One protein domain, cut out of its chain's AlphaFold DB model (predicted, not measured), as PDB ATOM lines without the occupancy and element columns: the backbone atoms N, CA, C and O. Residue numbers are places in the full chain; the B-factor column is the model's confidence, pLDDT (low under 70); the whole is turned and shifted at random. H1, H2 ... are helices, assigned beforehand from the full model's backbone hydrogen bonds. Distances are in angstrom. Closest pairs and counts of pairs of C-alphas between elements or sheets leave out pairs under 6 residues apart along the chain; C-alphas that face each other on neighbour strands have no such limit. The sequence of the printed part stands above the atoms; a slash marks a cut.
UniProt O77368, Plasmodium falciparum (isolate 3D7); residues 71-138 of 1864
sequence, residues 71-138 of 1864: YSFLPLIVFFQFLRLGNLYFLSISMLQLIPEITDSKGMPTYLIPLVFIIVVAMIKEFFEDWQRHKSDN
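Overview. This is residues 71 to 138 of the 1864 residues of a protein of Plasmodium falciparum (isolate 3D7) (UniProt O77368). What shape is it? Long helix H3 makes most of a rod's length, with H1 and H2 forming a corner along one side; the loop of residues 97 to 111 folds back at one end, and residues 131 to 138 stick out at the other. What builds it? The 68 printed residues hold H1, H2 and H3 in order, all helix, loose, radius of gyration 15.7 A, spanning 55 by 19 by 17 A.

Along the chain. Where is H3? Residues 112 to 138, 37.6 A, ending at C-alpha (-66.605, 53.628, 49.821). The others? H1, residues 71 to 83, begins at C-alpha (-55.763, 41.418, 43.180); H2 is residues 85 to 96.

Arrangement. What touches H3? H2 forms a hairpin with it, C-alphas Ser 94 and Leu 112 closest at 5.5 A; H1 touches it, C-alphas Ile 77 and Met 123 closest at 6.8 A. Backbones? O i to N i+4 pairs are within hydrogen-bond range throughout H2, 8 of 9 in H1, 22 of 23 in H3.

Size, cuts and confidence. Any cut? The printed part has no cut; link H2 to H3 is long. Low confidence? Residue 104 is under 70.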
ATOM      1  N   TYR A  71     -56.450  42.611  43.705       83.85
ATOM      2  CA  TYR A  71     -55.763  41.418  43.180       83.85
ATOM      3  C   TYR A  71     -55.823  41.254  41.649       83.85
ATOM      4  O   TYR A  71     -55.058  40.478  41.084       83.85
ATOM      5  N   SER A  72     -56.758  41.924  40.964       84.40
ATOM      6  CA  SER A  72     -56.899  41.860  39.504       84.40
ATOM      7  C   SER A  72     -56.257  43.045  38.788       84.40
ATOM      8  O   SER A  72     -56.198  43.019  37.566       84.40
ATOM      9  N   PHE A  73     -55.813  44.067  39.526       85.56
ATOM     10  CA  PHE A  73     -55.165  45.262  38.998       85.56
ATOM     11  C   PHE A  73     -53.924  44.882  38.184       85.56
ATOM     12  O   PHE A  73     -53.964  44.930  36.958       85.56
ATOM     13  N   LEU A  74     -52.875  44.388  38.853       86.15
ATOM     14  CA  LEU A  74     -51.569  44.077  38.261       86.15
ATOM     15  C   LEU A  74     -51.616  43.169  37.006       86.15
ATOM     16  O   LEU A  74     -51.038  43.554  35.991       86.15
ATOM     17  N   PRO A  75     -52.295  42.001  36.991       86.85
ATOM     18  CA  PRO A  75     -52.301  41.152  35.797       86.85
ATOM     19  C   PRO A  75     -53.080  41.766  34.622       86.85
ATOM     20  O   PRO A  75     -52.778  41.465  33.468       86.85
ATOM     21  N   LEU A  76     -54.083  42.607  34.893       85.24
ATOM     22  CA  LEU A  76     -54.995  43.119  33.870       85.24
ATOM     23  C   LEU A  76     -54.515  44.458  33.287       85.24
ATOM     24  O   LEU A  76     -54.626  44.648  32.077       85.24
ATOM     25  N   ILE A  77     -53.873  45.318  34.092       84.87
ATOM     26  CA  ILE A  77     -53.172  46.515  33.598       84.87
ATOM     27  C   ILE A  77     -51.984  46.134  32.707       84.87
ATOM     28  O   ILE A  77     -51.863  46.655  31.602       84.87
ATOM     29  N   VAL A  78     -51.158  45.162  33.114       85.62
ATOM     30  CA  VAL A  78     -50.021  44.684  32.306       85.62
ATOM     31  C   VAL A  78     -50.505  44.079  30.983       85.62
ATOM     32  O   VAL A  78     -49.937  44.364  29.929       85.62
ATOM     33  N   PHE A  79     -51.609  43.322  30.998       85.41
ATOM     34  CA  PHE A  79     -52.231  42.815  29.772       85.41
ATOM     35  C   PHE A  79     -52.709  43.947  28.845       85.41
ATOM     36  O   PHE A  79     -52.384  43.930  27.659       85.41
ATOM     37  N   PHE A  80     -53.419  44.957  29.363       80.43
ATOM     38  CA  PHE A  80     -53.847  46.115  28.569       80.43
ATOM     39  C   PHE A  80     -52.668  46.932  28.023       80.43
ATOM     40  O   PHE A  80     -52.697  47.336  26.859       80.43
ATOM     41  N   GLN A  81     -51.594  47.107  28.798       83.59
ATOM     42  CA  GLN A  81     -50.386  47.775  28.317       83.59
ATOM     43  C   GLN A  81     -49.708  46.998  27.178       83.59
ATOM     44  O   GLN A  81     -49.226  47.633  26.243       83.59
ATOM     45  N   PHE A  82     -49.738  45.660  27.164       83.59
ATOM     46  CA  PHE A  82     -49.233  44.862  26.033       83.59
ATOM     47  C   PHE A  82     -50.187  44.758  24.827       83.59
ATOM     48  O   PHE A  82     -49.753  44.329  23.758       83.59
ATOM     49  N   LEU A  83     -51.448  45.204  24.926       83.22
ATOM     50  CA  LEU A  83     -52.308  45.390  23.742       83.22
ATOM     51  C   LEU A  83     -51.908  46.626  22.912       83.22
ATOM     52  O   LEU A  83     -52.264  46.720  21.736       83.22
ATOM     53  N   ARG A  84     -51.150  47.570  23.490       82.20
ATOM     54  CA  ARG A  84     -50.583  48.714  22.762       82.20
ATOM     55  C   ARG A  84     -49.427  48.243  21.875       82.20
ATOM     56  O   ARG A  84     -48.419  47.734  22.363       82.20
ATOM     57  N   LEU A  85     -49.552  48.458  20.563       84.50
ATOM     58  CA  LEU A  85     -48.622  47.928  19.551       84.50
ATOM     59  C   LEU A  85     -47.152  48.345  19.758       84.50
ATOM     60  O   LEU A  85     -46.267  47.554  19.447       84.50
ATOM     61  N   GLY A  86     -46.889  49.538  20.307       83.69
ATOM     62  CA  GLY A  86     -45.530  49.977  20.658       83.69
ATOM     63  C   GLY A  86     -44.901  49.128  21.769       83.69
ATOM     64  O   GLY A  86     -43.817  48.582  21.590       83.69
ATOM     65  N   ASN A  87     -45.618  48.920  22.878       86.81
ATOM     66  CA  ASN A  87     -45.149  48.097  24.000       86.81
ATOM     67  C   ASN A  87     -44.915  46.635  23.579       86.81
ATOM     68  O   ASN A  87     -43.923  46.025  23.972       86.81
ATOM     69  N   LEU A  88     -45.797  46.084  22.735       88.38
ATOM     70  CA  LEU A  88     -45.640  44.739  22.168       88.38
ATOM     71  C   LEU A  88     -44.413  44.629  21.245       88.38
ATOM     72  O   LEU A  88     -43.718  43.611  21.253       88.38
ATOM     73  N   TYR A  89     -44.126  45.676  20.468       90.12
ATOM     74  CA  TYR A  89     -42.924  45.761  19.643       90.12
ATOM     75  C   TYR A  89     -41.650  45.794  20.503       90.12
ATOM     76  O   TYR A  89     -40.762  44.971  20.287       90.12
ATOM     77  N   PHE A  90     -41.578  46.646  21.534       88.65
ATOM     78  CA  PHE A  90     -40.401  46.701  22.412       88.65
ATOM     79  C   PHE A  90     -40.202  45.423  23.228       88.65
ATOM     80  O   PHE A  90     -39.060  45.006  23.414       88.65
ATOM     81  N   LEU A  91     -41.280  44.742  23.637       88.98
ATOM     82  CA  LEU A  91     -41.186  43.407  24.232       88.98
ATOM     83  C   LEU A  91     -40.556  42.410  23.243       88.98
ATOM     84  O   LEU A  91     -39.672  41.643  23.617       88.98
ATOM     85  N   SER A  92     -40.966  42.453  21.973       88.40
ATOM     86  CA  SER A  92     -40.442  41.572  20.917       88.40
ATOM     87  C   SER A  92     -38.958  41.836  20.619       88.40
ATOM     88  O   SER A  92     -38.183  40.892  20.489       88.40
ATOM     89  N   ILE A  93     -38.543  43.107  20.566       88.16
ATOM     90  CA  ILE A  93     -37.134  43.503  20.401       88.16
ATOM     91  C   ILE A  93     -36.300  43.115  21.632       88.16
ATOM     92  O   ILE A  93     -35.208  42.577  21.476       88.16
ATOM     93  N   SER A  94     -36.827  43.298  22.846       87.04
ATOM     94  CA  SER A  94     -36.149  42.889  24.088       87.04
ATOM     95  C   SER A  94     -35.915  41.377  24.146       87.04
ATOM     96  O   SER A  94     -34.872  40.938  24.616       87.04
ATOM     97  N   MET A  95     -36.851  40.573  23.628       89.03
ATOM     98  CA  MET A  95     -36.678  39.120  23.502       89.03
ATOM     99  C   MET A  95     -35.644  38.747  22.430       89.03
ATOM    100  O   MET A  95     -34.906  37.783  22.614       89.03
ATOM    101  N   LEU A  96     -35.534  39.521  21.343       87.44
ATOM    102  CA  LEU A  96     -34.493  39.333  20.323       87.44
ATOM    103  C   LEU A  96     -33.087  39.676  20.858       87.44
ATOM    104  O   LEU A  96     -32.121  39.017  20.481       87.44
ATOM    105  N   GLN A  97     -32.971  40.631  21.790       87.69
ATOM    106  CA  GLN A  97     -31.714  40.931  22.499       87.69
ATOM    107  C   GLN A  97     -31.241  39.819  23.450       87.69
ATOM    108  O   GLN A  97     -30.096  39.858  23.885       87.69
ATOM    109  N   LEU A  98     -32.062  38.815  23.775       88.34
ATOM    110  CA  LEU A  98     -31.606  37.684  24.599       88.34
ATOM    111  C   LEU A  98     -30.698  36.709  23.822       88.34
ATOM    112  O   LEU A  98     -30.142  35.792  24.422       88.34
ATOM    113  N   ILE A  99     -30.546  36.881  22.501       87.61
ATOM    114  CA  ILE A  99     -29.683  36.044  21.659       87.61
ATOM    115  C   ILE A  99     -28.285  36.687  21.572       87.61
ATOM    116  O   ILE A  99     -28.125  37.699  20.882       87.61
ATOM    117  N   PRO A 100     -27.250  36.122  22.230       82.09
ATOM    118  CA  PRO A 100     -25.947  36.777  22.373       82.09
ATOM    119  C   PRO A 100     -25.156  36.876  21.061       82.09
ATOM    120  O   PRO A 100     -24.303  37.745  20.945       82.09
ATOM    121  N   GLU A 101     -25.449  36.034  20.062       80.04
ATOM    122  CA  GLU A 101     -24.837  36.109  18.723       80.04
ATOM    123  C   GLU A 101     -25.309  37.326  17.907       80.04
ATOM    124  O   GLU A 101     -24.668  37.690  16.927       80.04
ATOM    125  N   ILE A 102     -26.448  37.927  18.272       83.14
ATOM    126  CA  ILE A 102     -27.132  38.952  17.468       83.14
ATOM    127  C   ILE A 102     -26.964  40.358  18.069       83.14
ATOM    128  O   ILE A 102     -27.109  41.346  17.346       83.14
ATOM    129  N   THR A 103     -26.663  40.470  19.369       81.18
ATOM    130  CA  THR A 103     -26.640  41.751  20.091       81.18
ATOM    131  C   THR A 103     -25.276  42.113  20.675       81.18
ATOM    132  O   THR A 103     -24.603  41.302  21.310       81.18
ATOM    133  N   ASP A 104     -24.923  43.390  20.554       69.99
ATOM    134  CA  ASP A 104     -23.672  43.965  21.063       69.99
ATOM    135  C   ASP A 104     -23.606  43.955  22.605       69.99
ATOM    136  O   ASP A 104     -22.530  43.961  23.201       69.99
ATOM    137  N   SER A 105     -24.764  43.875  23.275       73.93
ATOM    138  CA  SER A 105     -24.900  43.859  24.739       73.93
ATOM    139  C   SER A 105     -24.635  42.493  25.393       73.93
ATOM    140  O   SER A 105     -24.981  42.295  26.559       73.93
ATOM    141  N   LYS A 106     -24.065  41.524  24.656       74.53
ATOM    142  CA  LYS A 106     -23.748  40.157  25.131       74.53
ATOM    143  C   LYS A 106     -24.946  39.424  25.768       74.53
ATOM    144  O   LYS A 106     -24.776  38.611  26.673       74.53
ATOM    145  N   GLY A 107     -26.161  39.710  25.292       77.61
ATOM    146  CA  GLY A 107     -27.416  39.116  25.769       77.61
ATOM    147  C   GLY A 107     -28.212  39.958  26.779       77.61
ATOM    148  O   GLY A 107     -29.266  39.513  27.231       77.61
ATOM    149  N   MET A 108     -27.752  41.161  27.157       80.14
ATOM    150  CA  MET A 108     -28.504  42.035  28.072       80.14
ATOM    151  C   MET A 108     -29.632  42.791  27.335       80.14
ATOM    152  O   MET A 108     -29.342  43.552  26.403       80.14
ATOM    153  N   PRO A 109     -30.911  42.658  27.740       81.77
ATOM    154  CA  PRO A 109     -32.046  43.247  27.026       81.77
ATOM    155  C   PRO A 109     -32.238  44.731  27.384       81.77
ATOM    156  O   PRO A 109     -33.122  45.090  28.162       81.77
ATOM    157  N   THR A 110     -31.409  45.619  26.831       80.23
ATOM    158  CA  THR A 110     -31.416  47.055  27.178       80.23
ATOM    159  C   THR A 110     -32.758  47.751  26.916       80.23
ATOM    160  O   THR A 110     -33.158  48.594  27.717       80.23
ATOM    161  N   TYR A 111     -33.518  47.360  25.882       81.52
ATOM    162  CA  TYR A 111     -34.856  47.922  25.627       81.52
ATOM    163  C   TYR A 111     -35.902  47.538  26.693       81.52
ATOM    164  O   TYR A 111     -36.934  48.209  26.804       81.52
ATOM    165  N   LEU A 112     -35.644  46.514  27.519       85.46
ATOM    166  CA  LEU A 112     -36.556  46.101  28.587       85.46
ATOM    167  C   LEU A 112     -36.587  47.115  29.738       85.46
ATOM    168  O   LEU A 112     -37.635  47.290  30.354       85.46
ATOM    169  N   ILE A 113     -35.474  47.805  30.015       83.33
ATOM    170  CA  ILE A 113     -35.367  48.744  31.143       83.33
ATOM    171  C   ILE A 113     -36.311  49.952  30.945       83.33
ATOM    172  O   ILE A 113     -37.169  50.167  31.809       83.33
ATOM    173  N   PRO A 114     -36.288  50.680  29.804       77.41
ATOM    174  CA  PRO A 114     -37.299  51.693  29.504       77.41
ATOM    175  C   PRO A 114     -38.729  51.141  29.450       77.41
ATOM    176  O   PRO A 114     -39.647  51.789  29.943       77.41
ATOM    177  N   LEU A 115     -38.941  49.944  28.885       84.50
ATOM    178  CA  LEU A 115     -40.277  49.349  28.774       84.50
ATOM    179  C   LEU A 115     -40.898  49.065  30.151       84.50
ATOM    180  O   LEU A 115     -42.067  49.383  30.375       84.50
ATOM    181  N   VAL A 116     -40.119  48.522  31.090       87.10
ATOM    182  CA  VAL A 116     -40.549  48.315  32.481       87.10
ATOM    183  C   VAL A 116     -40.840  49.654  33.158       87.10
ATOM    184  O   VAL A 116     -41.883  49.780  33.794       87.10
ATOM    185  N   PHE A 117     -39.995  50.673  32.970       83.43
ATOM    186  CA  PHE A 117     -40.235  52.014  33.514       83.43
ATOM    187  C   PHE A 117     -41.549  52.632  33.001       83.43
ATOM    188  O   PHE A 117     -42.359  53.106  33.797       83.43
ATOM    189  N   ILE A 118     -41.818  52.554  31.692       81.98
ATOM    190  CA  ILE A 118     -43.065  53.039  31.074       81.98
ATOM    191  C   ILE A 118     -44.285  52.315  31.653       81.98
ATOM    192  O   ILE A 118     -45.270  52.957  32.019       81.98
ATOM    193  N   ILE A 119     -44.218  50.984  31.773       84.49
ATOM    194  CA  ILE A 119     -45.308  50.188  32.350       84.49
ATOM    195  C   ILE A 119     -45.512  50.553  33.829       84.49
ATOM    196  O   ILE A 119     -46.654  50.688  34.255       84.49
ATOM    197  N   VAL A 120     -44.447  50.795  34.604       87.62
ATOM    198  CA  VAL A 120     -44.543  51.252  36.004       87.62
ATOM    199  C   VAL A 120     -45.207  52.626  36.119       87.62
ATOM    200  O   VAL A 120     -46.127  52.769  36.921       87.62
ATOM    201  N   VAL A 121     -44.830  53.615  35.300       82.55
ATOM    202  CA  VAL A 121     -45.474  54.944  35.328       82.55
ATOM    203  C   VAL A 121     -46.958  54.853  34.947       82.55
ATOM    204  O   VAL A 121     -47.807  55.416  35.641       82.55
ATOM    205  N   ALA A 122     -47.297  54.080  33.910       79.54
ATOM    206  CA  ALA A 122     -48.688  53.857  33.511       79.54
ATOM    207  C   ALA A 122     -49.502  53.108  34.589       79.54
ATOM    208  O   ALA A 122     -50.666  53.434  34.824       79.54
ATOM    209  N   MET A 123     -48.892  52.148  35.298       85.08
ATOM    210  CA  MET A 123     -49.512  51.478  36.448       85.08
ATOM    211  C   MET A 123     -49.756  52.442  37.614       85.08
ATOM    212  O   MET A 123     -50.842  52.418  38.182       85.08
ATOM    213  N   ILE A 124     -48.800  53.310  37.958       85.86
ATOM    214  CA  ILE A 124     -48.981  54.314  39.021       85.86
ATOM    215  C   ILE A 124     -50.147  55.253  38.673       85.86
ATOM    216  O   ILE A 124     -51.007  55.513  39.514       85.86
ATOM    217  N   LYS A 125     -50.234  55.698  37.414       79.63
ATOM    218  CA  LYS A 125     -51.336  56.537  36.923       79.63
ATOM    219  C   LYS A 125     -52.698  55.844  37.018       79.63
ATOM    220  O   LYS A 125     -53.614  56.394  37.628       79.63
ATOM    221  N   GLU A 126     -52.848  54.640  36.458       79.00
ATOM    222  CA  GLU A 126     -54.130  53.921  36.525       79.00
ATOM    223  C   GLU A 126     -54.488  53.458  37.947       79.00
ATOM    224  O   GLU A 126     -55.670  53.303  38.249       79.00
ATOM    225  N   PHE A 127     -53.507  53.303  38.845       84.68
ATOM    226  CA  PHE A 127     -53.756  53.072  40.268       84.68
ATOM    227  C   PHE A 127     -54.417  54.290  40.929       84.68
ATOM    228  O   PHE A 127     -55.424  54.122  41.613       84.68
ATOM    229  N   PHE A 128     -53.923  55.510  40.688       80.87
ATOM    230  CA  PHE A 128     -54.570  56.727  41.197       80.87
ATOM    231  C   PHE A 128     -55.972  56.943  40.592       80.87
ATOM    232  O   PHE A 128     -56.905  57.251  41.337       80.87
ATOM    233  N   GLU A 129     -56.152  56.714  39.282       70.64
ATOM    234  CA  GLU A 129     -57.472  56.791  38.623       70.64
ATOM    235  C   GLU A 129     -58.500  55.810  39.221       70.64
ATOM    236  O   GLU A 129     -59.685  56.137  39.309       70.64
ATOM    237  N   ASP A 130     -58.081  54.595  39.599       77.87
ATOM    238  CA  ASP A 130     -58.981  53.597  40.188       77.87
ATOM    239  C   ASP A 130     -59.172  53.815  41.697       77.87
ATOM    240  O   ASP A 130     -60.284  53.673  42.201       77.87
ATOM    241  N   TRP A 131     -58.137  54.247  42.426       80.78
ATOM    242  CA  TRP A 131     -58.224  54.587  43.852       80.78
ATOM    243  C   TRP A 131     -59.241  55.704  44.122       80.78
ATOM    244  O   TRP A 131     -60.026  55.599  45.066       80.78
ATOM    245  N   GLN A 132     -59.314  56.721  43.255       75.53
ATOM    246  CA  GLN A 132     -60.344  57.762  43.347       75.53
ATOM    247  C   GLN A 132     -61.772  57.192  43.196       75.53
ATOM    248  O   GLN A 132     -62.699  57.681  43.844       75.53
ATOM    249  N   ARG A 133     -61.953  56.125  42.400       70.86
ATOM    250  CA  ARG A 133     -63.236  55.407  42.267       70.86
ATOM    251  C   ARG A 133     -63.543  54.594  43.519       70.86
ATOM    252  O   ARG A 133     -64.625  54.757  44.068       70.86
ATOM    253  N   HIS A 134     -62.580  53.819  44.034       79.50
ATOM    254  CA  HIS A 134     -62.738  53.099  45.312       79.50
ATOM    255  C   HIS A 134     -63.072  54.051  46.467       79.50
ATOM    256  O   HIS A 134     -63.864  53.690  47.332       79.50
ATOM    257  N   LYS A 135     -62.529  55.279  46.481       82.59
ATOM    258  CA  LYS A 135     -62.911  56.300  47.467       82.59
ATOM    259  C   LYS A 135     -64.399  56.660  47.358       82.59
ATOM    260  O   LYS A 135     -65.098  56.576  48.364       82.59
ATOM    261  N   SER A 136     -64.900  56.990  46.164       71.05
ATOM    262  CA  SER A 136     -66.315  57.365  45.999       71.05
ATOM    263  C   SER A 136     -67.286  56.186  46.150       71.05
ATOM    264  O   SER A 136     -68.386  56.360  46.674       71.05
ATOM    265  N   ASP A 137     -66.861  54.973  45.782       80.27
ATOM    266  CA  ASP A 137     -67.582  53.731  46.085       80.27
ATOM    267  C   ASP A 137     -67.690  53.526  47.607       80.27
ATOM    268  O   ASP A 137     -68.761  53.199  48.114       80.27
ATOM    269  N   ASN A 138     -66.604  53.743  48.360       86.36
ATOM    270  CA  ASN A 138     -66.605  53.628  49.821       86.36
ATOM    271  C   ASN A 138     -67.489  54.688  50.490       86.36
ATOM    272  O   ASN A 138     -68.235  54.341  51.402       86.36
TER     273      ASN A 138